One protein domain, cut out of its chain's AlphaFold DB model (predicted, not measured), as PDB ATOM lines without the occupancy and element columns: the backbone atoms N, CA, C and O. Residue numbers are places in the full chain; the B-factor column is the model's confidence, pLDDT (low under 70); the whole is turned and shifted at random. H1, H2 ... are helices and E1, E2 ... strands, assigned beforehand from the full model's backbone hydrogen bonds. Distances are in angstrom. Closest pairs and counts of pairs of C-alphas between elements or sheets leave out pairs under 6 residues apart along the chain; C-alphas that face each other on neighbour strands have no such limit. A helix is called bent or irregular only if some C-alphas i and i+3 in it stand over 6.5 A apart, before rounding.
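This is residues 122 to 307 of the 313 residues of an uncharacterized protein of Tetranychus urticae (UniProt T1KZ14). Two sheets stand partly face to face as a sandwich: a large, strongly twisted sheet of ten strands, and a smaller one, E8 E13 E14 E15, over its strands E9 to E12. Beyond this overlap the large sheet runs on through E16 and E7 to the short strands E1 to E4, where the open end of the hairpin E5 E6 comes up to E7, and the short helix H1 only grazes the large sheet. The printed part has 186 residues with sixteen named strands and one named helix, in the order E1 to E9, H1, E10 to E16, and its class is mostly strand. The large sheet is branched and mixed, while the smaller one has the order E8, E13, E14, E15 and is antiparallel throughout. The whole is compact, with a radius of gyration of the C-alphas of 16.1 A and spans of 48 by 34 by 32 A.

E1, residues 122 to 124, and E2, residues 127 to 131, form an antiparallel hairpin, with N 122 and O 129 at 2.9 A. E3, residues 134 to 136, and E4, residues 141 to 143, form another, with N 134 and O 143 at 2.8 A. E5, residues 148 to 151, and E6, residues 154 to 157, are a third hairpin and a sheet of their own, with N 149 and O 156 at 2.9 A. E7, residues 168 to 174, has E2 and E4 on one side: E2 is antiparallel, with N 130 and O 173 at 2.8 A, and E4 is parallel, with N 169 and O 142 at 2.8 A. The closest C-alphas of E6 and E7, those of Met 157 and Ala 170, are 5.7 A apart. On the other side of E7 is E16, residues 299 to 306, antiparallel, with N 170 and O 304 at 2.9 A. E9, residues 198 to 205, bends by 61 degrees at residue 202 and is antiparallel to E16, with N 201 and O 303 at 2.9 A. H1, residues 210 to 215, only grazes this sheet with residues 213 to 215; it is irregular, C-alphas 211 and 214 being 7.3 A apart, and has 0 of 2 O i to N i+4 pairs but 2 of 3 O i to N i+3 pairs within hydrogen-bond range. E10, residues 217 to 222, is antiparallel to E9, with N 202 and O 219 at 2.9 A. E10, E11, residues 233 to 237, and E12, residues 246 to 249, form a meander, each strand the antiparallel neighbour of the one before, with N 218 and O 236 at 2.8 A and N 235 and O 247 at 3.0 A. E13, residues 258 to 265, E14, residues 268 to 275, and E15, residues 278 to 285, form a second meander, with N 261 and O 272 at 2.8 A and N 271 and O 282 at 2.8 A. E8, residues 181 to 187, is the antiparallel neighbour of E13, with N 185 and O 260 at 2.8 A. In the sandwich, the strands of the one sheet stand at 32 degrees to those of the other; the closest C-alphas of E11 and E14, those of Phe 235 and Phe 271, are 7.1 A apart.

E1 begins at C-alpha 122, (21.454, -45.141, -62.452). E7 measures 20.4 A, E8 19.6 A, E9 20.0 A, E13 23.2 A, E14 23.6 A and E15 23.3 A. E16 measures 21.2 A and ends at C-alpha 306, (40.597, -50.898, -51.410).

The two C-alphas farthest apart, those of Pro 163 and Thr 287, are 48.9 A apart. The printed part has no cut. The link from E15 to E16, residues 286 to 298, is long. The mean pLDDT of the printed part is 86.6, with values under 70 at residues 286 to 300, 302 and 307.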
ATOM      1  N   ILE A 122      22.545 -44.343 -63.026       92.44
ATOM      2  CA  ILE A 122      21.454 -45.141 -62.452       92.44
ATOM      3  C   ILE A 122      20.473 -44.240 -61.701       92.44
ATOM      4  O   ILE A 122      20.853 -43.201 -61.156       92.44
ATOM      5  N   TYR A 123      19.205 -44.643 -61.644       93.38
ATOM      6  CA  TYR A 123      18.202 -43.998 -60.800       93.38
ATOM      7  C   TYR A 123      17.923 -44.867 -59.576       93.38
ATOM      8  O   TYR A 123      17.474 -46.004 -59.702       93.38
ATOM      9  N   TRP A 124      18.208 -44.340 -58.388       93.56
ATOM     10  CA  TRP A 124      18.066 -45.072 -57.134       93.56
ATOM     11  C   TRP A 124      17.746 -44.120 -55.981       93.56
ATOM     12  O   TRP A 124      18.261 -43.001 -55.922       93.56
ATOM     13  N   SER A 125      16.880 -44.556 -55.061       91.94
ATOM     14  CA  SER A 125      16.480 -43.786 -53.871       91.94
ATOM     15  C   SER A 125      15.962 -42.364 -54.178       91.94
ATOM     16  O   SER A 125      16.181 -41.423 -53.423       91.94
ATOM     17  N   GLY A 126      15.300 -42.175 -55.327       90.69
ATOM     18  CA  GLY A 126      14.741 -40.878 -55.733       90.69
ATOM     19  C   GLY A 126      15.720 -39.920 -56.430       90.69
ATOM     20  O   GLY A 126      15.348 -38.785 -56.739       90.69
ATOM     21  N   TYR A 127      16.956 -40.349 -56.705       88.88
ATOM     22  CA  TYR A 127      17.989 -39.516 -57.328       88.88
ATOM     23  C   TYR A 127      18.637 -40.205 -58.528       88.88
ATOM     24  O   TYR A 127      18.737 -41.428 -58.588       88.88
ATOM     25  N   SER A 128      19.124 -39.393 -59.466       89.06
ATOM     26  CA  SER A 128      20.045 -39.841 -60.511       89.06
ATOM     27  C   SER A 128      21.477 -39.806 -59.987       89.06
ATOM     28  O   SER A 128      21.937 -38.781 -59.467       89.06
ATOM     29  N   TRP A 129      22.186 -40.909 -60.180       91.38
ATOM     30  CA  TRP A 129      23.571 -41.109 -59.779       91.38
ATOM     31  C   TRP A 129      24.413 -41.392 -61.009       91.38
ATOM     32  O   TRP A 129      23.964 -42.103 -61.904       91.38
ATOM     33  N   ARG A 130      25.627 -40.855 -61.045       91.25
ATOM     34  CA  ARG A 130      26.673 -41.291 -61.970       91.25
ATOM     35  C   ARG A 130      27.456 -42.420 -61.330       91.25
ATOM     36  O   ARG A 130      27.695 -42.379 -60.122       91.25
ATOM     37  N   ILE A 131      27.859 -43.386 -62.140       92.69
ATOM     38  CA  ILE A 131      28.785 -44.437 -61.731       92.69
ATOM     39  C   ILE A 131      30.174 -44.000 -62.151       92.69
ATOM     40  O   ILE A 131      30.379 -43.652 -63.304       92.69
ATOM     41  N   LYS A 132      31.114 -43.977 -61.215       90.31
ATOM     42  CA  LYS A 132      32.502 -43.634 -61.495       90.31
ATOM     43  C   LYS A 132      33.179 -44.743 -62.288       90.31
ATOM     44  O   LYS A 132      32.960 -45.914 -61.994       90.31
ATOM     45  N   GLU A 133      34.045 -44.379 -63.227       89.88
ATOM     46  CA  GLU A 133      34.749 -45.341 -64.074       89.88
ATOM     47  C   GLU A 133      36.248 -45.022 -64.195       89.88
ATOM     48  O   GLU A 133      36.691 -43.877 -64.052       89.88
ATOM     49  N   GLY A 134      37.040 -46.062 -64.457       90.25
ATOM     50  CA  GLY A 134      38.475 -45.986 -64.721       90.25
ATOM     51  C   GLY A 134      39.363 -45.985 -63.474       90.25
ATOM     52  O   GLY A 134      38.903 -46.008 -62.332       90.25
ATOM     53  N   TYR A 135      40.678 -45.952 -63.711       89.00
ATOM     54  CA  TYR A 135      41.688 -45.906 -62.654       89.00
ATOM     55  C   TYR A 135      41.750 -44.518 -62.016       89.00
ATOM     56  O   TYR A 135      42.245 -43.556 -62.617       89.00
ATOM     57  N   ARG A 136      41.186 -44.378 -60.814       84.56
ATOM     58  CA  ARG A 136      40.977 -43.076 -60.169       84.56
ATOM     59  C   ARG A 136      41.149 -43.181 -58.659       84.56
ATOM     60  O   ARG A 136      41.018 -44.229 -58.046       84.56
ATOM     61  N   ARG A 137      41.388 -42.026 -58.044       81.12
ATOM     62  CA  ARG A 137      41.411 -41.876 -56.583       81.12
ATOM     63  C   ARG A 137      40.005 -42.082 -55.984       81.12
ATOM     64  O   ARG A 137      39.046 -41.709 -56.664       81.12
ATOM     65  N   PRO A 138      39.851 -42.508 -54.709       74.94
ATOM     66  CA  PRO A 138      40.886 -42.640 -53.684       74.94
ATOM     67  C   PRO A 138      41.706 -43.891 -53.914       74.94
ATOM     68  O   PRO A 138      41.226 -44.822 -54.545       74.94
ATOM     69  N   GLY A 139      42.945 -43.877 -53.423       72.12
ATOM     70  CA  GLY A 139      43.876 -44.984 -53.623       72.12
ATOM     71  C   GLY A 139      44.127 -45.325 -55.103       72.12
ATOM     72  O   GLY A 139      43.810 -44.525 -55.991       72.12
ATOM     73  N   PRO A 140      44.725 -46.496 -55.361       79.50
ATOM     74  CA  PRO A 140      44.901 -47.070 -56.690       79.50
ATOM     75  C   PRO A 140      43.678 -47.923 -57.085       79.50
ATOM     76  O   PRO A 140      43.808 -49.120 -57.324       79.50
ATOM     77  N   ASN A 141      42.477 -47.338 -57.098       86.31
ATOM     78  CA  ASN A 141      41.247 -48.089 -57.368       86.31
ATOM     79  C   ASN A 141      40.860 -48.057 -58.855       86.31
ATOM     80  O   ASN A 141      40.921 -47.013 -59.511       86.31
ATOM     81  N   TYR A 142      40.405 -49.203 -59.367       91.19
ATOM     82  CA  TYR A 142      39.815 -49.341 -60.698       91.19
ATOM     83  C   TYR A 142      38.295 -49.367 -60.587       91.19
ATOM     84  O   TYR A 142      37.710 -50.383 -60.217       91.19
ATOM     85  N   PHE A 143      37.638 -48.255 -60.902       91.81
ATOM     86  CA  PHE A 143      36.181 -48.194 -60.862       91.81
ATOM     87  C   PHE A 143      35.569 -48.764 -62.135       91.81
ATOM     88  O   PHE A 143      35.987 -48.399 -63.236       91.81
ATOM     89  N   THR A 144      34.572 -49.636 -61.995       92.94
ATOM     90  CA  THR A 144      33.892 -50.237 -63.147       92.94
ATOM     91  C   THR A 144      32.377 -50.143 -63.006       92.94
ATOM     92  O   THR A 144      31.821 -50.374 -61.930       92.94
ATOM     93  N   ASN A 145      31.695 -49.822 -64.108       94.31
ATOM     94  CA  ASN A 145      30.234 -49.741 -64.158       94.31
ATOM     95  C   ASN A 145      29.564 -51.043 -63.689       94.31
ATOM     96  O   ASN A 145      28.650 -51.039 -62.871       94.31
ATOM     97  N   ASP A 146      30.099 -52.181 -64.124       94.31
ATOM     98  CA  ASP A 146      29.608 -53.519 -63.793       94.31
ATOM     99  C   ASP A 146      29.921 -53.978 -62.349       94.31
ATOM    100  O   ASP A 146      29.624 -55.118 -61.976       94.31
ATOM    101  N   SER A 147      30.541 -53.117 -61.536       95.00
ATOM    102  CA  SER A 147      30.661 -53.285 -60.081       95.00
ATOM    103  C   SER A 147      29.498 -52.636 -59.321       95.00
ATOM    104  O   SER A 147      29.450 -52.728 -58.094       95.00
ATOM    105  N   VAL A 148      28.556 -52.005 -60.028       95.88
ATOM    106  CA  VAL A 148      27.332 -51.409 -59.486       95.88
ATOM    107  C   VAL A 148      26.119 -52.068 -60.140       95.88
ATOM    108  O   VAL A 148      26.029 -52.158 -61.362       95.88
ATOM    109  N   SER A 149      25.151 -52.511 -59.344       95.12
ATOM    110  CA  SER A 149      23.891 -53.051 -59.857       95.12
ATOM    111  C   SER A 149      22.706 -52.690 -58.968       95.12
ATOM    112  O   SER A 149      22.853 -52.338 -57.798       95.12
ATOM    113  N   LEU A 150      21.505 -52.752 -59.542       96.19
ATOM    114  CA  LEU A 150      20.252 -52.505 -58.842       96.19
ATOM    115  C   LEU A 150      19.345 -53.721 -59.022       96.19
ATOM    116  O   LEU A 150      19.034 -54.111 -60.145       96.19
ATOM    117  N   THR A 151      18.900 -54.318 -57.921       95.56
ATOM    118  CA  THR A 151      17.981 -55.463 -57.947       95.56
ATOM    119  C   THR A 151      16.904 -55.258 -56.896       95.56
ATOM    120  O   THR A 151      17.210 -55.075 -55.721       95.56
ATOM    121  N   ASN A 152      15.634 -55.248 -57.312       93.88
ATOM    122  CA  ASN A 152      14.475 -55.067 -56.426       93.88
ATOM    123  C   ASN A 152      14.611 -53.857 -55.475       93.88
ATOM    124  O   ASN A 152      14.333 -53.951 -54.283       93.88
ATOM    125  N   GLY A 153      15.111 -52.724 -55.984       91.31
ATOM    126  CA  GLY A 153      15.320 -51.501 -55.194       91.31
ATOM    127  C   GLY A 153      16.570 -51.498 -54.300       91.31
ATOM    128  O   GLY A 153      16.896 -50.464 -53.712       91.31
ATOM    129  N   THR A 154      17.307 -52.608 -54.233       93.12
ATOM    130  CA  THR A 154      18.565 -52.723 -53.484       93.12
ATOM    131  C   THR A 154      19.746 -52.402 -54.387       93.12
ATOM    132  O   THR A 154      19.962 -53.075 -55.396       93.12
ATOM    133  N   LEU A 155      20.503 -51.365 -54.022       95.88
ATOM    134  CA  LEU A 155      21.782 -51.046 -54.646       95.88
ATOM    135  C   LEU A 155      22.844 -52.026 -54.141       95.88
ATOM    136  O   LEU A 155      23.093 -52.107 -52.938       95.88
ATOM    137  N   SER A 156      23.496 -52.709 -55.072       95.50
ATOM    138  CA  SER A 156      24.624 -53.596 -54.816       95.50
ATOM    139  C   SER A 156      25.890 -52.989 -55.404       95.50
ATOM    140  O   SER A 156      25.914 -52.551 -56.554       95.50
ATOM    141  N   MET A 157      26.951 -52.966 -54.604       94.50
ATOM    142  CA  MET A 157      28.277 -52.497 -54.990       94.50
ATOM    143  C   MET A 157      29.291 -53.562 -54.605       94.50
ATOM    144  O   MET A 157      29.273 -54.042 -53.472       94.50
ATOM    145  N   MET A 158      30.140 -53.963 -55.545       92.31
ATOM    146  CA  MET A 158      31.009 -55.127 -55.383       92.31
ATOM    147  C   MET A 158      32.464 -54.799 -55.698       92.31
ATOM    148  O   MET A 158      32.767 -53.968 -56.546       92.31
ATOM    149  N   ILE A 159      33.355 -55.509 -55.017       92.12
ATOM    150  CA  ILE A 159      34.776 -55.592 -55.335       92.12
ATOM    151  C   ILE A 159      34.986 -56.973 -55.948       92.12
ATOM    152  O   ILE A 159      34.654 -57.978 -55.316       92.12
ATOM    153  N   LYS A 160      35.499 -57.033 -57.175       92.75
ATOM    154  CA  LYS A 160      35.711 -58.292 -57.901       92.75
ATOM    155  C   LYS A 160      37.058 -58.295 -58.626       92.75
ATOM    156  O   LYS A 160      37.550 -57.219 -58.970       92.75
ATOM    157  N   PRO A 161      37.669 -59.467 -58.852       92.75
ATOM    158  CA  PRO A 161      38.888 -59.551 -59.646       92.75
ATOM    159  C   PRO A 161      38.622 -59.110 -61.091       92.75
ATOM    160  O   PRO A 161      37.549 -59.363 -61.646       92.75
ATOM    161  N   LEU A 162      39.609 -58.452 -61.689       91.56
ATOM    162  CA  LEU A 162      39.635 -58.040 -63.088       91.56
ATOM    163  C   LEU A 162      40.564 -58.967 -63.900       91.56
ATOM    164  O   LEU A 162      41.463 -59.587 -63.326       91.56
ATOM    165  N   PRO A 163      40.380 -59.077 -65.234       92.88
ATOM    166  CA  PRO A 163      41.175 -59.982 -66.076       92.88
ATOM    167  C   PRO A 163      42.685 -59.702 -66.092       92.88
ATOM    168  O   PRO A 163      43.473 -60.593 -66.388       92.88
ATOM    169  N   ASP A 164      43.088 -58.472 -65.786       89.62
ATOM    170  CA  ASP A 164      44.480 -58.014 -65.736       89.62
ATOM    171  C   ASP A 164      45.155 -58.259 -64.372       89.62
ATOM    172  O   ASP A 164      46.287 -57.829 -64.153       89.62
ATOM    173  N   GLY A 165      44.471 -58.940 -63.445       88.06
ATOM    174  CA  GLY A 165      44.955 -59.212 -62.091       88.06
ATOM    175  C   GLY A 165      44.710 -58.076 -61.095       88.06
ATOM    176  O   GLY A 165      45.000 -58.245 -59.908       88.06
ATOM    177  N   ASN A 166      44.148 -56.943 -61.533       88.75
ATOM    178  CA  ASN A 166      43.688 -55.895 -60.627       88.75
ATOM    179  C   ASN A 166      42.358 -56.281 -59.967       88.75
ATOM    180  O   ASN A 166      41.722 -57.280 -60.297       88.75
ATOM    181  N   TRP A 167      41.915 -55.454 -59.023       90.94
ATOM    182  CA  TRP A 167      40.582 -55.558 -58.446       90.94
ATOM    183  C   TRP A 167      39.749 -54.332 -58.776       90.94
ATOM    184  O   TRP A 167      40.252 -53.207 -58.800       90.94
ATOM    185  N   SER A 168      38.455 -54.554 -58.972       93.44
ATOM    186  CA  SER A 168      37.501 -53.479 -59.156       93.44
ATOM    187  C   SER A 168      37.195 -52.751 -57.846       93.44
ATOM    188  O   SER A 168      37.441 -53.220 -56.732       93.44
ATOM    189  N   SER A 169      36.609 -51.577 -57.994       93.75
ATOM    190  CA  SER A 169      35.921 -50.830 -56.956       93.75
ATOM    191  C   SER A 169      34.639 -50.258 -57.536       93.75
ATOM    192  O   SER A 169      34.458 -50.163 -58.752       93.75
ATOM    193  N   ALA A 170      33.752 -49.837 -56.652       94.12
ATOM    194  CA  ALA A 170      32.503 -49.206 -57.017       94.12
ATOM    195  C   ALA A 170      32.426 -47.837 -56.344       94.12
ATOM    196  O   ALA A 170      32.691 -47.709 -55.149       94.12
ATOM    197  N   GLU A 171      32.044 -46.814 -57.101       94.06
ATOM    198  CA  GLU A 171      31.676 -45.517 -56.543       94.06
ATOM    199  C   GLU A 171      30.527 -44.931 -57.349       94.06
ATOM    200  O   GLU A 171      30.573 -44.904 -58.580       94.06
ATOM    201  N   ILE A 172      29.498 -44.455 -56.654       93.44
ATOM    202  CA  ILE A 172      28.418 -43.687 -57.268       93.44
ATOM    203  C   ILE A 172      28.324 -42.319 -56.620       93.44
ATOM    204  O   ILE A 172      28.575 -42.176 -55.423       93.44
ATOM    205  N   TYR A 173      27.927 -41.319 -57.400       90.50
ATOM    206  CA  TYR A 173      27.740 -39.964 -56.898       90.50
ATOM    207  C   TYR A 173      26.542 -39.268 -57.534       90.50
ATOM    208  O   TYR A 173      26.230 -39.464 -58.708       90.50
ATOM    209  N   THR A 174      25.845 -38.435 -56.765       84.44
ATOM    210  CA  THR A 174      24.631 -37.765 -57.249       84.44
ATOM    211  C   THR A 174      24.925 -36.807 -58.411       84.44
ATOM    212  O   THR A 174      25.881 -36.027 -58.379       84.44
ATOM    213  N   VAL A 175      24.077 -36.830 -59.448       81.88
ATOM    214  CA  VAL A 175      24.173 -35.909 -60.602       81.88
ATOM    215  C   VAL A 175      23.934 -34.471 -60.158       81.88
ATOM    216  O   VAL A 175      24.654 -33.556 -60.564       81.88
ATOM    217  N   ARG A 176      22.908 -34.288 -59.322       75.62
ATOM    218  CA  ARG A 176      22.595 -33.021 -58.669       75.62
ATOM    219  C   ARG A 176      23.181 -32.993 -57.273       75.62
ATOM    220  O   ARG A 176      23.538 -34.017 -56.699       75.62
ATOM    221  N   SER A 177      23.176 -31.811 -56.699       78.12
ATOM    222  CA  SER A 177      23.596 -31.625 -55.331       78.12
ATOM    223  C   SER A 177      22.453 -31.543 -54.338       78.12
ATOM    224  O   SER A 177      21.380 -31.071 -54.701       78.12
ATOM    225  N   LEU A 178      22.700 -31.977 -53.096       80.69
ATOM    226  CA  LEU A 178      21.631 -32.163 -52.101       80.69
ATOM    227  C   LEU A 178      21.552 -31.093 -50.998       80.69
ATOM    228  O   LEU A 178      20.471 -30.872 -50.473       80.69
ATOM    229  N   GLY A 179      22.628 -30.361 -50.695       81.00
ATOM    230  CA  GLY A 179      22.543 -29.234 -49.752       81.00
ATOM    231  C   GLY A 179      22.651 -29.632 -48.276       81.00
ATOM    232  O   GLY A 179      23.414 -30.517 -47.910       81.00
ATOM    233  N   TYR A 180      22.011 -28.871 -47.391       85.44
ATOM    234  CA  TYR A 180      21.838 -29.264 -45.988       85.44
ATOM    235  C   TYR A 180      20.714 -30.287 -45.860       85.44
ATOM    236  O   TYR A 180      19.810 -30.320 -46.690       85.44
ATOM    237  N   GLY A 181      20.754 -31.086 -44.798       88.12
ATOM    238  CA  GLY A 181      19.732 -32.085 -44.533       88.12
ATOM    239  C   GLY A 181      20.281 -33.318 -43.839       88.12
ATOM    240  O   GLY A 181      21.438 -33.361 -43.409       88.12
ATOM    241  N   THR A 182      19.419 -34.319 -43.739       92.44
ATOM    242  CA  THR A 182      19.729 -35.612 -43.139       92.44
ATOM    243  C   THR A 182      19.988 -36.630 -44.238       92.44
ATOM    244  O   THR A 182      19.165 -36.823 -45.131       92.44
ATOM    245  N   TYR A 183      21.142 -37.279 -44.161       93.00
ATOM    246  CA  TYR A 183      21.579 -38.308 -45.090       93.00
ATOM    247  C   TYR A 183      21.599 -39.639 -44.349       93.00
ATOM    248  O   TYR A 183      22.207 -39.719 -43.286       93.00
ATOM    249  N   GLN A 184      20.922 -40.657 -44.884       95.06
ATOM    250  CA  GLN A 184      20.715 -41.943 -44.215       95.06
ATOM    251  C   GLN A 184      21.032 -43.115 -45.137       95.06
ATOM    252  O   GLN A 184      20.638 -43.127 -46.304       95.06
ATOM    253  N   TRP A 185      21.662 -44.141 -44.568       94.50
ATOM    254  CA  TRP A 185      21.940 -45.417 -45.219       94.50
ATOM    255  C   TRP A 185      21.448 -46.566 -44.366       94.50
ATOM    256  O   TRP A 185      21.614 -46.579 -43.145       94.50
ATOM    257  N   VAL A 186      20.887 -47.559 -45.045       96.12
ATOM    258  CA  VAL A 186      20.590 -48.872 -44.486       96.12
ATOM    259  C   VAL A 186      21.475 -49.864 -45.220       96.12
ATOM    260  O   VAL A 186      21.319 -50.073 -46.420       96.12
ATOM    261  N   ILE A 187      22.440 -50.424 -44.503       95.69
ATOM    262  CA  ILE A 187      23.485 -51.280 -45.052       95.69
ATOM    263  C   ILE A 187      23.186 -52.711 -44.620       95.69
ATOM    264  O   ILE A 187      23.143 -53.009 -43.426       95.69
ATOM    265  N   SER A 188      22.965 -53.587 -45.599       94.31
ATOM    266  CA  SER A 188      22.710 -55.011 -45.357       94.31
ATOM    267  C   SER A 188      23.991 -55.835 -45.204       94.31
ATOM    268  O   SER A 188      23.959 -56.884 -44.572       94.31
ATOM    269  N   THR A 189      25.114 -55.366 -45.758       91.50
ATOM    270  CA  THR A 189      26.435 -55.994 -45.592       91.50
ATOM    271  C   THR A 189      26.892 -55.933 -44.135       91.50
ATOM    272  O   THR A 189      26.669 -54.933 -43.453       91.50
ATOM    273  N   GLU A 190      27.584 -56.975 -43.668       94.62
ATOM    274  CA  GLU A 190      28.194 -56.974 -42.341       94.62
ATOM    275  C   GLU A 190      29.335 -55.950 -42.254       94.62
ATOM    276  O   GLU A 190      30.406 -56.137 -42.828       94.62
ATOM    277  N   THR A 191      29.112 -54.857 -41.524       94.44
ATOM    278  CA  THR A 191      30.062 -53.738 -41.444       94.44
ATOM    279  C   THR A 191      31.119 -53.892 -40.350       94.44
ATOM    280  O   THR A 191      32.142 -53.213 -40.400       94.44
ATOM    281  N   GLY A 192      30.898 -54.749 -39.348       95.00
ATOM    282  CA  GLY A 192      31.822 -54.952 -38.231       95.00
ATOM    283  C   GLY A 192      33.036 -55.823 -38.569       95.00
ATOM    284  O   GLY A 192      34.018 -55.815 -37.829       95.00
ATOM    285  N   ASN A 193      33.006 -56.549 -39.693       93.62
ATOM    286  CA  ASN A 193      34.070 -57.477 -40.093       93.62
ATOM    287  C   ASN A 193      34.505 -57.327 -41.561       93.62
ATOM    288  O   ASN A 193      34.727 -58.321 -42.253       93.62
ATOM    289  N   LEU A 194      34.603 -56.096 -42.067       93.25
ATOM    290  CA  LEU A 194      35.164 -55.880 -43.402       93.25
ATOM    291  C   LEU A 194      36.649 -56.300 -43.443       93.25
ATOM    292  O   LEU A 194      37.373 -56.057 -42.468       93.25
ATOM    293  N   PRO A 195      37.135 -56.889 -44.558       92.69
ATOM    294  CA  PRO A 195      38.557 -57.162 -44.741       92.69
ATOM    295  C   PRO A 195      39.393 -55.900 -44.529       92.69
ATOM    296  O   PRO A 195      38.968 -54.801 -44.882       92.69
ATOM    297  N   ALA A 196      40.601 -56.040 -43.979       91.69
ATOM    298  CA  ALA A 196      41.359 -54.878 -43.519       91.69
ATOM    299  C   ALA A 196      41.700 -53.881 -44.637       91.69
ATOM    300  O   ALA A 196      41.848 -52.688 -44.377       91.69
ATOM    301  N   GLN A 197      41.823 -54.371 -45.868       88.56
ATOM    302  CA  GLN A 197      42.122 -53.580 -47.051       88.56
ATOM    303  C   GLN A 197      40.887 -52.866 -47.612       88.56
ATOM    304  O   GLN A 197      41.064 -51.962 -48.418       88.56
ATOM    305  N   VAL A 198      39.670 -53.249 -47.219       91.12
ATOM    306  CA  VAL A 198      38.420 -52.711 -47.767       91.12
ATOM    307  C   VAL A 198      37.972 -51.479 -46.986       91.12
ATOM    308  O   VAL A 198      38.040 -51.443 -45.756       91.12
ATOM    309  N   THR A 199      37.465 -50.495 -47.724       91.94
ATOM    310  CA  THR A 199      36.771 -49.325 -47.196       91.94
ATOM    311  C   THR A 199      35.391 -49.219 -47.823       91.94
ATOM    312  O   THR A 199      35.249 -49.199 -49.048       91.94
ATOM    313  N   LEU A 200      34.382 -49.101 -46.964       94.50
ATOM    314  CA  LEU A 200      33.047 -48.625 -47.305       94.50
ATOM    315  C   LEU A 200      32.914 -47.187 -46.800       94.50
ATOM    316  O   LEU A 200      33.027 -46.966 -45.597       94.50
ATOM    317  N   GLY A 201      32.668 -46.227 -47.686       93.12
ATOM    318  CA  GLY A 201      32.536 -44.814 -47.323       93.12
ATOM    319  C   GLY A 201      31.246 -44.196 -47.844       93.12
ATOM    320  O   GLY A 201      30.922 -44.357 -49.019       93.12
ATOM    321  N   MET A 202      30.544 -43.454 -46.990       93.44
ATOM    322  CA  MET A 202      29.405 -42.605 -47.348       93.44
ATOM    323  C   MET A 202      29.743 -41.168 -46.992       93.44
ATOM    324  O   MET A 202      29.949 -40.860 -45.816       93.44
ATOM    325  N   PHE A 203      29.813 -40.298 -47.997       91.06
ATOM    326  CA  PHE A 203      30.388 -38.978 -47.794       91.06
ATOM    327  C   PHE A 203      29.822 -37.888 -48.696       91.06
ATOM    328  O   PHE A 203      29.196 -38.151 -49.725       91.06
ATOM    329  N   THR A 204      30.043 -36.636 -48.305       89.56
ATOM    330  CA  THR A 204      29.870 -35.482 -49.196       89.56
ATOM    331  C   THR A 204      31.185 -35.086 -49.834       89.56
ATOM    332  O   THR A 204      32.231 -35.156 -49.205       89.56
ATOM    333  N   TRP A 205      31.128 -34.596 -51.068       84.00
ATOM    334  CA  TRP A 205      32.295 -34.055 -51.753       84.00
ATOM    335  C   TRP A 205      31.917 -32.884 -52.659       84.00
ATOM    336  O   TRP A 205      30.928 -32.930 -53.402       84.00
ATOM    337  N   GLU A 206      32.729 -31.833 -52.622       80.31
ATOM    338  CA  GLU A 206      32.630 -30.670 -53.499       80.31
ATOM    339  C   GLU A 206      33.936 -30.485 -54.277       80.31
ATOM    340  O   GLU A 206      34.983 -30.177 -53.707       80.31
ATOM    341  N   ASP A 207      33.884 -30.656 -55.601       73.56
ATOM    342  CA  ASP A 207      35.078 -30.678 -56.461       73.56
ATOM    343  C   ASP A 207      35.897 -29.378 -56.414       73.56
ATOM    344  O   ASP A 207      37.129 -29.405 -56.528       73.56
ATOM    345  N   TRP A 208      35.217 -28.244 -56.238       72.12
ATOM    346  CA  TRP A 208      35.800 -26.907 -56.373       72.12
ATOM    347  C   TRP A 208      36.135 -26.231 -55.043       72.12
ATOM    348  O   TRP A 208      36.705 -25.148 -55.065       72.12
ATOM    349  N   ALA A 209      35.867 -26.882 -53.907       73.12
ATOM    350  CA  ALA A 209      36.058 -26.312 -52.571       73.12
ATOM    351  C   ALA A 209      37.310 -26.859 -51.864       73.12
ATOM    352  O   ALA A 209      37.287 -27.250 -50.693       73.12
ATOM    353  N   LYS A 210      38.430 -26.948 -52.588       77.25
ATOM    354  CA  LYS A 210      39.681 -27.551 -52.079       77.25
ATOM    355  C   LYS A 210      40.255 -26.787 -50.884       77.25
ATOM    356  O   LYS A 210      40.830 -27.389 -49.984       77.25
ATOM    357  N   GLU A 211      40.080 -25.473 -50.862       77.06
ATOM    358  CA  GLU A 211      40.492 -24.561 -49.788       77.06
ATOM    359  C   GLU A 211      39.753 -24.791 -48.463       77.06
ATOM    360  O   GLU A 211      40.224 -24.363 -47.411       77.06
ATOM    361  N   VAL A 212      38.626 -25.501 -48.503       74.56
ATOM    362  CA  VAL A 212      37.866 -25.953 -47.331       74.56
ATOM    363  C   VAL A 212      37.756 -27.480 -47.308       74.56
ATOM    364  O   VAL A 212      36.759 -28.033 -46.852       74.56
ATOM    365  N   HIS A 213      38.797 -28.160 -47.802       81.75
ATOM    366  CA  HIS A 213      38.925 -29.620 -47.798       81.75
ATOM    367  C   HIS A 213      37.722 -30.331 -48.420       81.75
ATOM    368  O   HIS A 213      37.152 -31.247 -47.836       81.75
ATOM    369  N   ASN A 214      37.292 -29.836 -49.583       80.44
ATOM    370  CA  ASN A 214      36.182 -30.377 -50.367       80.44
ATOM    371  C   ASN A 214      34.841 -30.413 -49.613       80.44
ATOM    372  O   ASN A 214      33.904 -31.059 -50.082       80.44
ATOM    373  N   ARG A 215      34.753 -29.709 -48.469       80.25
ATOM    374  CA  ARG A 215      33.636 -29.768 -47.511       80.25
ATOM    375  C   ARG A 215      33.191 -31.212 -47.255       80.25
ATOM    376  O   ARG A 215      32.003 -31.535 -47.298       80.25
ATOM    377  N   GLU A 216      34.177 -32.074 -47.049       87.44
ATOM    378  CA  GLU A 216      33.981 -33.510 -46.928       87.44
ATOM    379  C   GLU A 216      33.553 -33.891 -45.504       87.44
ATOM    380  O   GLU A 216      34.141 -33.452 -44.509       87.44
ATOM    381  N   ILE A 217      32.464 -34.659 -45.437       91.12
ATOM    382  CA  ILE A 217      31.851 -35.219 -44.232       91.12
ATOM    383  C   ILE A 217      31.730 -36.711 -44.498       91.12
ATOM    384  O   ILE A 217      31.057 -37.084 -45.456       91.12
ATOM    385  N   ASP A 218      32.331 -37.536 -43.649       92.62
ATOM    386  CA  ASP A 218      32.491 -38.966 -43.892       92.62
ATOM    387  C   ASP A 218      31.873 -39.812 -42.780       92.62
ATOM    388  O   ASP A 218      32.057 -39.547 -41.586       92.62
ATOM    389  N   ILE A 219      31.219 -40.897 -43.185       95.19
ATOM    390  CA  ILE A 219      31.082 -42.112 -42.384       95.19
ATOM    391  C   ILE A 219      31.810 -43.217 -43.141       95.19
ATOM    392  O   ILE A 219      31.417 -43.566 -44.253       95.19
ATOM    393  N   GLU A 220      32.852 -43.783 -42.542       95.44
ATOM    394  CA  GLU A 220      33.636 -44.860 -43.152       95.44
ATOM    395  C   GLU A 220      33.681 -46.091 -42.250       95.44
ATOM    396  O   GLU A 220      33.865 -45.969 -41.041       95.44
ATOM    397  N   PHE A 221      33.605 -47.275 -42.858       95.94
ATOM    398  CA  PHE A 221      33.965 -48.561 -42.263       95.94
ATOM    399  C   PHE A 221      35.205 -49.090 -42.972       95.94
ATOM    400  O   PHE A 221      35.174 -49.314 -44.183       95.94
ATOM    401  N   ALA A 222      36.294 -49.279 -42.237       93.50
ATOM    402  CA  ALA A 222      37.556 -49.780 -42.767       93.50
ATOM    403  C   ALA A 222      38.506 -50.143 -41.627       93.50
ATOM    404  O   ALA A 222      38.338 -49.679 -40.505       93.50
ATOM    405  N   LYS A 223      39.572 -50.889 -41.926       92.38
ATOM    406  CA  LYS A 223      40.778 -50.923 -41.076       92.38
ATOM    407  C   LYS A 223      42.004 -50.325 -41.761       92.38
ATOM    408  O   LYS A 223      43.107 -50.411 -41.231       92.38
ATOM    409  N   TRP A 224      41.835 -49.717 -42.937       89.00
ATOM    410  CA  TRP A 224      42.892 -48.969 -43.627       89.00
ATOM    411  C   TRP A 224      44.195 -49.761 -43.839       89.00
ATOM    412  O   TRP A 224      45.292 -49.217 -43.733       89.00
ATOM    413  N   GLY A 225      44.080 -51.060 -44.111       89.38
ATOM    414  CA  GLY A 225      45.210 -51.972 -44.288       89.38
ATOM    415  C   GLY A 225      45.916 -52.377 -42.991       89.38
ATOM    416  O   GLY A 225      46.984 -52.978 -43.062       89.38
ATOM    417  N   LYS A 226      45.349 -52.077 -41.815       91.94
ATOM    418  CA  LYS A 226      45.910 -52.402 -40.493       91.94
ATOM    419  C   LYS A 226      45.025 -53.423 -39.764       91.94
ATOM    420  O   LYS A 226      44.156 -53.031 -38.990       91.94
ATOM    421  N   PRO A 227      45.217 -54.740 -39.971       91.75
ATOM    422  CA  PRO A 227      44.362 -55.770 -39.370       91.75
ATOM    423  C   PRO A 227      44.246 -55.689 -37.841       91.75
ATOM    424  O   PRO A 227      43.177 -55.977 -37.296       91.75
ATOM    425  N   SER A 228      45.325 -55.265 -37.175       94.69
ATOM    426  CA  SER A 228      45.423 -55.102 -35.722       94.69
ATOM    427  C   SER A 228      44.814 -53.805 -35.180       94.69
ATOM    428  O   SER A 228      44.815 -53.619 -33.965       94.69
ATOM    429  N   ASP A 229      44.295 -52.910 -36.031       93.94
ATOM    430  CA  ASP A 229      43.601 -51.711 -35.559       93.94
ATOM    431  C   ASP A 229      42.353 -52.129 -34.753       93.94
ATOM    432  O   ASP A 229      41.505 -52.872 -35.274       93.94
ATOM    433  N   PRO A 230      42.227 -51.692 -33.483       95.12
ATOM    434  CA  PRO A 230      41.075 -52.024 -32.648       95.12
ATOM    435  C   PRO A 230      39.794 -51.306 -33.097       95.12
ATOM    436  O   PRO A 230      38.700 -51.640 -32.641       95.12
ATOM    437  N   THR A 231      39.913 -50.311 -33.976       96.88
ATOM    438  CA  THR A 231      38.814 -49.507 -34.507       96.88
ATOM    439  C   THR A 231      38.620 -49.794 -35.993       96.88
ATOM    440  O   THR A 231      39.576 -49.924 -36.755       96.88
ATOM    441  N   ASN A 232      37.365 -49.909 -36.418       96.31
ATOM    442  CA  ASN A 232      36.993 -50.333 -37.771       96.31
ATOM    443  C   ASN A 232      35.963 -49.407 -38.439       96.31
ATOM    444  O   ASN A 232      35.437 -49.729 -39.503       96.31
ATOM    445  N   ALA A 233      35.667 -48.261 -37.825       96.69
ATOM    446  CA  ALA A 233      34.842 -47.225 -38.420       96.69
ATOM    447  C   ALA A 233      35.227 -45.830 -37.914       96.69
ATOM    448  O   ALA A 233      35.892 -45.689 -36.881       96.69
ATOM    449  N   GLN A 234      34.803 -44.793 -38.633       95.88
ATOM    450  CA  GLN A 234      34.939 -43.411 -38.189       95.88
ATOM    451  C   GLN A 234      33.838 -42.484 -38.684       95.88
ATOM    452  O   GLN A 234      33.237 -42.701 -39.734       95.88
ATOM    453  N   PHE A 235      33.644 -41.418 -37.913       95.44
ATOM    454  CA  PHE A 235      33.012 -40.186 -38.365       95.44
ATOM    455  C   PHE A 235      34.091 -39.136 -38.574       95.44
ATOM    456  O   PHE A 235      34.933 -38.958 -37.686       95.44
ATOM    457  N   THR A 236      34.040 -38.427 -39.697       91.31
ATOM    458  CA  THR A 236      35.048 -37.419 -40.028       91.31
ATOM    459  C   THR A 236      34.417 -36.174 -40.639       91.31
ATOM    460  O   THR A 236      33.446 -36.249 -41.386       91.31
ATOM    461  N   ILE A 237      34.983 -35.012 -40.326       90.00
ATOM    462  CA  ILE A 237      34.835 -33.781 -41.108       90.00
ATOM    463  C   ILE A 237      36.236 -33.361 -41.527       90.00
ATOM    464  O   ILE A 237      37.118 -33.219 -40.680       90.00
ATOM    465  N   GLN A 238      36.486 -33.145 -42.813       86.75
ATOM    466  CA  GLN A 238      37.833 -32.769 -43.224       86.75
ATOM    467  C   GLN A 238      38.188 -31.319 -42.819       86.75
ATOM    468  O   GLN A 238      37.364 -30.406 -42.925       86.75
ATOM    469  N   PRO A 239      39.434 -31.073 -42.371       88.44
ATOM    470  CA  PRO A 239      40.534 -32.029 -42.315       88.44
ATOM    471  C   PRO A 239      40.529 -32.862 -41.028       88.44
ATOM    472  O   PRO A 239      40.497 -32.316 -39.925       88.44
ATOM    473  N   HIS A 240      40.666 -34.182 -41.159       86.69
ATOM    474  CA  HIS A 240      40.643 -35.125 -40.029       86.69
ATOM    475  C   HIS A 240      41.773 -34.916 -39.007       86.69
ATOM    476  O   HIS A 240      41.671 -35.353 -37.866       86.69
ATOM    477  N   ARG A 241      42.872 -34.264 -39.415       87.19
ATOM    478  CA  ARG A 241      44.032 -33.990 -38.548       87.19
ATOM    479  C   ARG A 241      43.743 -32.929 -37.486       87.19
ATOM    480  O   ARG A 241      44.493 -32.822 -36.519       87.19
ATOM    481  N   VAL A 242      42.690 -32.133 -37.662       86.25
ATOM    482  CA  VAL A 242      42.271 -31.156 -36.655       86.25
ATOM    483  C   VAL A 242      41.631 -31.898 -35.484       86.25
ATOM    484  O   VAL A 242      40.755 -32.742 -35.656       86.25
ATOM    485  N   LYS A 243      42.077 -31.588 -34.263       86.12
ATOM    486  CA  LYS A 243      41.530 -32.203 -33.051       86.12
ATOM    487  C   LYS A 243      40.018 -31.979 -32.993       86.12
ATOM    488  O   LYS A 243      39.552 -30.851 -33.093       86.12
ATOM    489  N   GLY A 244      39.272 -33.062 -32.792       86.00
ATOM    490  CA  GLY A 244      37.812 -33.039 -32.740       86.00
ATOM    491  C   GLY A 244      37.130 -33.317 -34.077       86.00
ATOM    492  O   GLY A 244      35.962 -33.661 -34.062       86.00
ATOM    493  N   ASN A 245      37.832 -33.278 -35.211       87.88
ATOM    494  CA  ASN A 245      37.228 -33.540 -36.522       87.88
ATOM    495  C   ASN A 245      37.056 -35.025 -36.861       87.88
ATOM    496  O   ASN A 245      36.476 -35.349 -37.892       87.88
ATOM    497  N   ILE A 246      37.570 -35.922 -36.022       91.50
ATOM    498  CA  ILE A 246      37.514 -37.365 -36.226       91.50
ATOM    499  C   ILE A 246      37.056 -38.060 -34.947       91.50
ATOM    500  O   ILE A 246      37.529 -37.753 -33.849       91.50
ATOM    501  N   LYS A 247      36.167 -39.038 -35.099       94.69
ATOM    502  CA  LYS A 247      35.818 -40.001 -34.055       94.69
ATOM    503  C   LYS A 247      36.010 -41.410 -34.580       94.69
ATOM    504  O   LYS A 247      35.308 -41.827 -35.493       94.69
ATOM    505  N   ARG A 248      36.928 -42.144 -33.957       95.81
ATOM    506  CA  ARG A 248      37.167 -43.569 -34.202       95.81
ATOM    507  C   ARG A 248      36.143 -44.411 -33.445       95.81
ATOM    508  O   ARG A 248      35.805 -44.082 -32.307       95.81
ATOM    509  N   LEU A 249      35.660 -45.479 -34.068       96.94
ATOM    510  CA  LEU A 249      34.632 -46.370 -33.533       96.94
ATOM    511  C   LEU A 249      35.067 -47.833 -33.673       96.94
ATOM    512  O   LEU A 249      35.725 -48.208 -34.647       96.94
ATOM    513  N   THR A 250      34.629 -48.658 -32.727       97.56
ATOM    514  CA  THR A 250      34.695 -50.120 -32.813       97.56
ATOM    515  C   THR A 250      33.275 -50.648 -32.960       97.56
ATOM    516  O   THR A 250      32.486 -50.623 -32.017       97.56
ATOM    517  N   VAL A 251      32.939 -51.090 -34.167       97.00
ATOM    518  CA  VAL A 251      31.666 -51.715 -34.520       97.00
ATOM    519  C   VAL A 251      31.870 -53.223 -34.491       97.00
ATOM    520  O   VAL A 251      32.581 -53.768 -35.331       97.00
ATOM    521  N   PHE A 252      31.275 -53.906 -33.518       95.38
ATOM    522  CA  PHE A 252      31.404 -55.357 -33.417       95.38
ATOM    523  C   PHE A 252      30.590 -56.067 -34.510       95.38
ATOM    524  O   PHE A 252      29.502 -55.595 -34.852       95.38
ATOM    525  N   PRO A 253      31.090 -57.191 -35.057       94.94
ATOM    526  CA  PRO A 253      30.320 -58.013 -35.982       94.94
ATOM    527  C   PRO A 253      29.047 -58.533 -35.313       94.94
ATOM    528  O   PRO A 253      29.106 -59.074 -34.208       94.94
ATOM    529  N   SER A 254      27.902 -58.400 -35.977       93.19
ATOM    530  CA  SER A 254      26.626 -58.884 -35.440       93.19
ATOM    531  C   SER A 254      25.591 -59.104 -36.534       93.19
ATOM    532  O   SER A 254      25.640 -58.460 -37.566       93.19
ATOM    533  N   SER A 255      24.555 -59.910 -36.318       90.88
ATOM    534  CA  SER A 255      23.472 -60.000 -37.308       90.88
ATOM    535  C   SER A 255      22.728 -58.661 -37.506       90.88
ATOM    536  O   SER A 255      22.803 -57.738 -36.685       90.88
ATOM    537  N   GLY A 256      22.008 -58.551 -38.628       91.38
ATOM    538  CA  GLY A 256      21.129 -57.421 -38.943       91.38
ATOM    539  C   GLY A 256      21.800 -56.254 -39.673       91.38
ATOM    540  O   GLY A 256      23.009 -56.225 -39.897       91.38
ATOM    541  N   GLN A 257      20.980 -55.278 -40.059       95.69
ATOM    542  CA  GLN A 257      21.413 -54.119 -40.838       95.69
ATOM    543  C   GLN A 257      22.132 -53.079 -39.975       95.69
ATOM    544  O   GLN A 257      21.790 -52.871 -38.807       95.69
ATOM    545  N   THR A 258      23.069 -52.367 -40.592       97.25
ATOM    546  CA  THR A 258      23.663 -51.154 -40.026       97.25
ATOM    547  C   THR A 258      22.914 -49.939 -40.558       97.25
ATOM    548  O   THR A 258      22.744 -49.788 -41.769       97.25
ATOM    549  N   ARG A 259      22.464 -49.053 -39.668       97.56
ATOM    550  CA  ARG A 259      21.903 -47.750 -40.050       97.56
ATOM    551  C   ARG A 259      22.937 -46.676 -39.781       97.56
ATOM    552  O   ARG A 259      23.338 -46.505 -38.636       97.56
ATOM    553  N   ALA A 260      23.362 -45.963 -40.808       96.62
ATOM    554  CA  ALA A 260      24.308 -44.862 -40.687       96.62
ATOM    555  C   ALA A 260      23.639 -43.569 -41.140       96.62
ATOM    556  O   ALA A 260      22.854 -43.572 -42.086       96.62
ATOM    557  N   GLU A 261      23.930 -42.470 -40.460       96.19
ATOM    558  CA  GLU A 261      23.318 -41.182 -40.730       96.19
ATOM    559  C   GLU A 261      24.233 -40.039 -40.314       96.19
ATOM    560  O   GLU A 261      24.897 -40.104 -39.275       96.19
ATOM    561  N   PHE A 262      24.177 -38.945 -41.067       94.88
ATOM    562  CA  PHE A 262      24.487 -37.643 -40.499       94.88
ATOM    563  C   PHE A 262      23.437 -36.599 -40.879       94.88
ATOM    564  O   PHE A 262      22.876 -36.609 -41.976       94.88
ATOM    565  N   THR A 263      23.192 -35.666 -39.965       93.19
ATOM    566  CA  THR A 263      22.420 -34.450 -40.214       93.19
ATOM    567  C   THR A 263      23.378 -33.280 -40.309       93.19
ATOM    568  O   THR A 263      24.064 -32.958 -39.340       93.19
ATOM    569  N   TRP A 264      23.413 -32.643 -41.476       89.06
ATOM    570  CA  TRP A 264      24.243 -31.478 -41.741       89.06
ATOM    571  C   TRP A 264      23.403 -30.206 -41.755       89.06
ATOM    572  O   TRP A 264      22.461 -30.072 -42.538       89.06
ATOM    573  N   SER A 265      23.792 -29.248 -40.918       86.00
ATOM    574  CA  SER A 265      23.179 -27.928 -40.798       86.00
ATOM    575  C   SER A 265      24.241 -26.820 -40.847       86.00
ATOM    576  O   SER A 265      25.435 -27.102 -40.704       86.00
ATOM    577  N   PRO A 266      23.835 -25.543 -40.957       80.81
ATOM    578  CA  PRO A 266      24.754 -24.421 -40.784       80.81
ATOM    579  C   PRO A 266      25.456 -24.385 -39.417       80.81
ATOM    580  O   PRO A 266      26.493 -23.747 -39.295       80.81
ATOM    581  N   CYS A 267      24.923 -25.038 -38.382       80.12
ATOM    582  CA  CYS A 267      25.506 -25.004 -37.037       80.12
ATOM    583  C   CYS A 267      26.536 -26.119 -36.799       80.12
ATOM    584  O   CYS A 267      27.406 -25.993 -35.937       80.12
ATOM    585  N   GLY A 268      26.469 -27.207 -37.565       84.50
ATOM    586  CA  GLY A 268      27.277 -28.395 -37.317       84.50
ATOM    587  C   GLY A 268      26.743 -29.639 -38.010       84.50
ATOM    588  O   GLY A 268      25.746 -29.596 -38.744       84.50
ATOM    589  N   VAL A 269      27.408 -30.754 -37.722       90.50
ATOM    590  CA  VAL A 269      27.048 -32.091 -38.187       90.50
ATOM    591  C   VAL A 269      26.797 -32.986 -36.983       90.50
ATOM    592  O   VAL A 269      27.621 -33.072 -36.072       90.50
ATOM    593  N   THR A 270      25.660 -33.674 -36.979       94.75
ATOM    594  CA  THR A 270      25.367 -34.726 -35.999       94.75
ATOM    595  C   THR A 270      25.382 -36.073 -36.694       94.75
ATOM    596  O   THR A 270      24.594 -36.295 -37.606       94.75
ATOM    597  N   PHE A 271      26.260 -36.962 -36.252       96.75
ATOM    598  CA  PHE A 271      26.397 -38.328 -36.736       96.75
ATOM    599  C   PHE A 271      25.650 -39.305 -35.841       96.75
ATOM    600  O   PHE A 271      25.640 -39.159 -34.612       96.75
ATOM    601  N   ARG A 272      25.102 -40.346 -36.462       97.62
ATOM    602  CA  ARG A 272      24.492 -41.487 -35.793       97.62
ATOM    603  C   ARG A 272      24.785 -42.768 -36.567       97.62
ATOM    604  O   ARG A 272      24.586 -42.831 -37.776       97.62
ATOM    605  N   LEU A 273      25.209 -43.807 -35.863       97.69
ATOM    606  CA  LEU A 273      25.387 -45.151 -36.405       97.69
ATOM    607  C   LEU A 273      24.744 -46.147 -35.452       97.69
ATOM    608  O   LEU A 273      25.023 -46.122 -34.258       97.69
ATOM    609  N   ILE A 274      23.874 -47.006 -35.970       97.19
ATOM    610  CA  ILE A 274      23.145 -48.006 -35.196       97.19
ATOM    611  C   ILE A 274      23.451 -49.389 -35.764       97.19
ATOM    612  O   ILE A 274      23.226 -49.632 -36.952       97.19
ATOM    613  N   LYS A 275      23.915 -50.298 -34.907       95.38
ATOM    614  CA  LYS A 275      24.142 -51.715 -35.221       95.38
ATOM    615  C   LYS A 275      23.653 -52.562 -34.050       95.38
ATOM    616  O   LYS A 275      24.082 -52.351 -32.922       95.38
ATOM    617  N   GLN A 276      22.694 -53.454 -34.312       90.44
ATOM    618  CA  GLN A 276      22.066 -54.335 -33.310       90.44
ATOM    619  C   GLN A 276      21.625 -53.609 -32.015       90.44
ATOM    620  O   GLN A 276      21.852 -54.076 -30.907       90.44
ATOM    621  N   GLY A 277      21.019 -52.424 -32.147       87.88
ATOM    622  CA  GLY A 277      20.558 -51.622 -31.004       87.88
ATOM    623  C   GLY A 277      21.643 -50.786 -30.313       87.88
ATOM    624  O   GLY A 277      21.305 -49.863 -29.577       87.88
ATOM    625  N   ILE A 278      22.927 -51.016 -30.603       92.38
ATOM    626  CA  ILE A 278      24.019 -50.145 -30.155       92.38
ATOM    627  C   ILE A 278      24.017 -48.886 -31.017       92.38
ATOM    628  O   ILE A 278      24.080 -48.975 -32.243       92.38
ATOM    629  N   CYS A 279      23.959 -47.717 -30.377       95.31
ATOM    630  CA  CYS A 279      23.970 -46.413 -31.030       95.31
ATOM    631  C   CYS A 279      25.282 -45.674 -30.737       95.31
ATOM    632  O   CYS A 279      25.589 -45.351 -29.591       95.31
ATOM    633  N   PHE A 280      26.035 -45.362 -31.787       96.00
ATOM    634  CA  PHE A 280      27.192 -44.479 -31.748       96.00
ATOM    635  C   PHE A 280      26.763 -43.097 -32.238       96.00
ATOM    636  O   PHE A 280      26.228 -42.965 -33.337       96.00
ATOM    637  N   GLY A 281      27.016 -42.060 -31.443       93.50
ATOM    638  CA  GLY A 281      26.685 -40.679 -31.794       93.50
ATOM    639  C   GLY A 281      27.885 -39.751 -31.677       93.50
ATOM    640  O   GLY A 281      28.771 -39.975 -30.848       93.50
ATOM    641  N   GLN A 282      27.923 -38.704 -32.493       92.19
ATOM    642  CA  GLN A 282      28.865 -37.594 -32.342       92.19
ATOM    643  C   GLN A 282      28.221 -36.312 -32.851       92.19
ATOM    644  O   GLN A 282      27.670 -36.297 -33.946       92.19
ATOM    645  N   ASN A 283      28.342 -35.227 -32.094       89.94
ATOM    646  CA  ASN A 283      28.059 -33.891 -32.601       89.94
ATOM    647  C   ASN A 283      29.389 -33.169 -32.825       89.94
ATOM    648  O   ASN A 283      30.248 -33.170 -31.938       89.94
ATOM    649  N   LEU A 284      29.561 -32.605 -34.015       81.31
ATOM    650  CA  LEU A 284      30.678 -31.750 -34.377       81.31
ATOM    651  C   LEU A 284      30.142 -30.371 -34.762       81.31
ATOM    652  O   LEU A 284      29.476 -30.204 -35.785       81.31
ATOM    653  N   ASN A 285      30.459 -29.373 -33.938       72.81
ATOM    654  CA  ASN A 285      30.092 -27.988 -34.201       72.81
ATOM    655  C   ASN A 285      31.008 -27.386 -35.269       72.81
ATOM    656  O   ASN A 285      32.234 -27.463 -35.167       72.81
ATOM    657  N   HIS A 286      30.420 -26.686 -36.236       64.81
ATOM    658  CA  HIS A 286      31.181 -25.798 -37.109       64.81
ATOM    659  C   HIS A 286      31.442 -24.486 -36.355       64.81
ATOM    660  O   HIS A 286      30.682 -23.514 -36.457       64.81
ATOM    661  N   THR A 287      32.510 -24.447 -35.554       53.09
ATOM    662  CA  THR A 287      33.007 -23.180 -34.983       53.09
ATOM    663  C   THR A 287      33.530 -22.252 -36.079       53.09
ATOM    664  O   THR A 287      33.443 -21.036 -35.950       53.09
ATOM    665  N   ASP A 288      33.982 -22.824 -37.195       55.44
ATOM    666  CA  ASP A 288      34.485 -22.098 -38.352       55.44
ATOM    667  C   ASP A 288      33.370 -21.827 -39.384       55.44
ATOM    668  O   ASP A 288      32.771 -22.733 -39.977       55.44
ATOM    669  N   THR A 289      33.088 -20.538 -39.589       54.16
ATOM    670  CA  THR A 289      32.029 -20.022 -40.465       54.16
ATOM    671  C   THR A 289      32.247 -20.361 -41.939       54.16
ATOM    672  O   THR A 289      31.273 -20.403 -42.694       54.16
ATOM    673  N   LYS A 290      33.473 -20.700 -42.363       55.28
ATOM    674  CA  LYS A 290      33.765 -21.081 -43.758       55.28
ATOM    675  C   LYS A 290      33.109 -22.401 -44.185       55.28
ATOM    676  O   LYS A 290      32.883 -22.619 -45.375       55.28
ATOM    677  N   TYR A 291      32.744 -23.247 -43.217       53.69
ATOM    678  CA  TYR A 291      31.968 -24.475 -43.433       53.69
ATOM    679  C   TYR A 291      30.449 -24.253 -43.324       53.69
ATOM    680  O   TYR A 291      29.664 -25.115 -43.722       53.69
ATOM    681  N   ARG A 292      30.021 -23.085 -42.818       53.59
ATOM    682  CA  ARG A 292      28.605 -22.694 -42.693       53.59
ATOM    683  C   ARG A 292      28.011 -22.144 -43.984       53.59
ATOM    684  O   ARG A 292      26.797 -22.010 -44.082       53.59
ATOM    685  N   MET A 293      28.846 -21.795 -44.961       45.09
ATOM    686  CA  MET A 293      28.377 -21.358 -46.270       45.09
ATOM    687  C   MET A 293      28.299 -22.546 -47.214       45.09
ATOM    688  O   MET A 293      29.294 -22.939 -47.813       45.09
ATOM    689  N   SER A 294      27.102 -23.096 -47.384       47.34
ATOM    690  CA  SER A 294      26.739 -23.761 -48.631       47.34
ATOM    691  C   SER A 294      25.213 -23.845 -48.732       47.34
ATOM    692  O   SER A 294      24.590 -24.844 -48.374       47.34
ATOM    693  N   MET A 295      24.614 -22.773 -49.266       41.28
ATOM    694  CA  MET A 295      23.335 -22.868 -49.987       41.28
ATOM    695  C   MET A 295      23.504 -23.589 -51.340       41.28
ATOM    696  O   MET A 295      22.524 -23.826 -52.037       41.28
ATOM    697  N   GLU A 296      24.727 -23.970 -51.729       43.41
ATOM    698  CA  GLU A 296      25.007 -24.503 -53.055       43.41
ATOM    699  C   GLU A 296      25.933 -25.727 -53.039       43.41
ATOM    700  O   GLU A 296      27.037 -25.701 -52.506       43.41
ATOM    701  N   LYS A 297      25.453 -26.773 -53.720       47.31
ATOM    702  CA  LYS A 297      26.219 -27.739 -54.521       47.31
ATOM    703  C   LYS A 297      27.172 -28.739 -53.831       47.31
ATOM    704  O   LYS A 297      28.375 -28.697 -54.021       47.31
ATOM    705  N   LYS A 298      26.614 -29.745 -53.143       55.59
ATOM    706  CA  LYS A 298      27.341 -30.922 -52.616       55.59
ATOM    707  C   LYS A 298      26.993 -32.200 -53.367       55.59
ATOM    708  O   LYS A 298      25.804 -32.502 -53.487       55.59
ATOM    709  N   ARG A 299      27.975 -32.963 -53.843       58.75
ATOM    710  CA  ARG A 299      27.724 -34.332 -54.316       58.75
ATOM    711  C   ARG A 299      27.726 -35.261 -53.119       58.75
ATOM    712  O   ARG A 299      28.518 -35.077 -52.199       58.75
ATOM    713  N   PHE A 300      26.803 -36.205 -53.120       59.28
ATOM    714  CA  PHE A 300      26.828 -37.300 -52.172       59.28
ATOM    715  C   PHE A 300      27.421 -38.521 -52.869       59.28
ATOM    716  O   PHE A 300      27.035 -38.805 -54.005       59.28
ATOM    717  N   THR A 301      28.349 -39.195 -52.199       71.44
ATOM    718  CA  THR A 301      29.194 -40.233 -52.776       71.44
ATOM    719  C   THR A 301      29.206 -41.467 -51.881       71.44
ATOM    720  O   THR A 301      29.311 -41.369 -50.657       71.44
ATOM    721  N   LEU A 302      29.102 -42.636 -52.504       64.56
ATOM    722  CA  LEU A 302      29.251 -43.939 -51.864       64.56
ATOM    723  C   LEU A 302      30.426 -44.649 -52.529       64.56
ATOM    724  O   LEU A 302      30.430 -44.736 -53.753       64.56
ATOM    725  N   ILE A 303      31.386 -45.151 -51.753       75.75
ATOM    726  CA  ILE A 303      32.533 -45.920 -52.252       75.75
ATOM    727  C   ILE A 303      32.628 -47.280 -51.566       75.75
ATOM    728  O   ILE A 303      32.477 -47.378 -50.350       75.75
ATOM    729  N   PHE A 304      32.934 -48.310 -52.350       77.12
ATOM    730  CA  PHE A 304      33.345 -49.625 -51.878       77.12
ATOM    731  C   PHE A 304      34.596 -50.051 -52.653       77.12
ATOM    732  O   PHE A 304      34.534 -50.265 -53.865       77.12
ATOM    733  N   GLY A 305      35.746 -50.102 -51.983       77.88
ATOM    734  CA  GLY A 305      37.030 -50.339 -52.650       77.88
ATOM    735  C   GLY A 305      38.175 -50.617 -51.688       77.88
ATOM    736  O   GLY A 305      37.955 -50.787 -50.487       77.88
ATOM    737  N   PHE A 306      39.400 -50.655 -52.211       73.25
ATOM    738  CA  PHE A 306      40.597 -50.898 -51.410       73.25
ATOM    739  C   PHE A 306      41.268 -49.598 -50.935       73.25
ATOM    740  O   PHE A 306      41.284 -48.579 -51.630       73.25
ATOM    741  N   GLY A 307      41.882 -49.654 -49.752       62.31
ATOM    742  CA  GLY A 307      42.664 -48.573 -49.156       62.31
ATOM    743  C   GLY A 307      41.821 -47.461 -48.517       62.31
ATOM    744  O   GLY A 307      40.594 -47.512 -48.544       62.31
TER     745      GLY A 307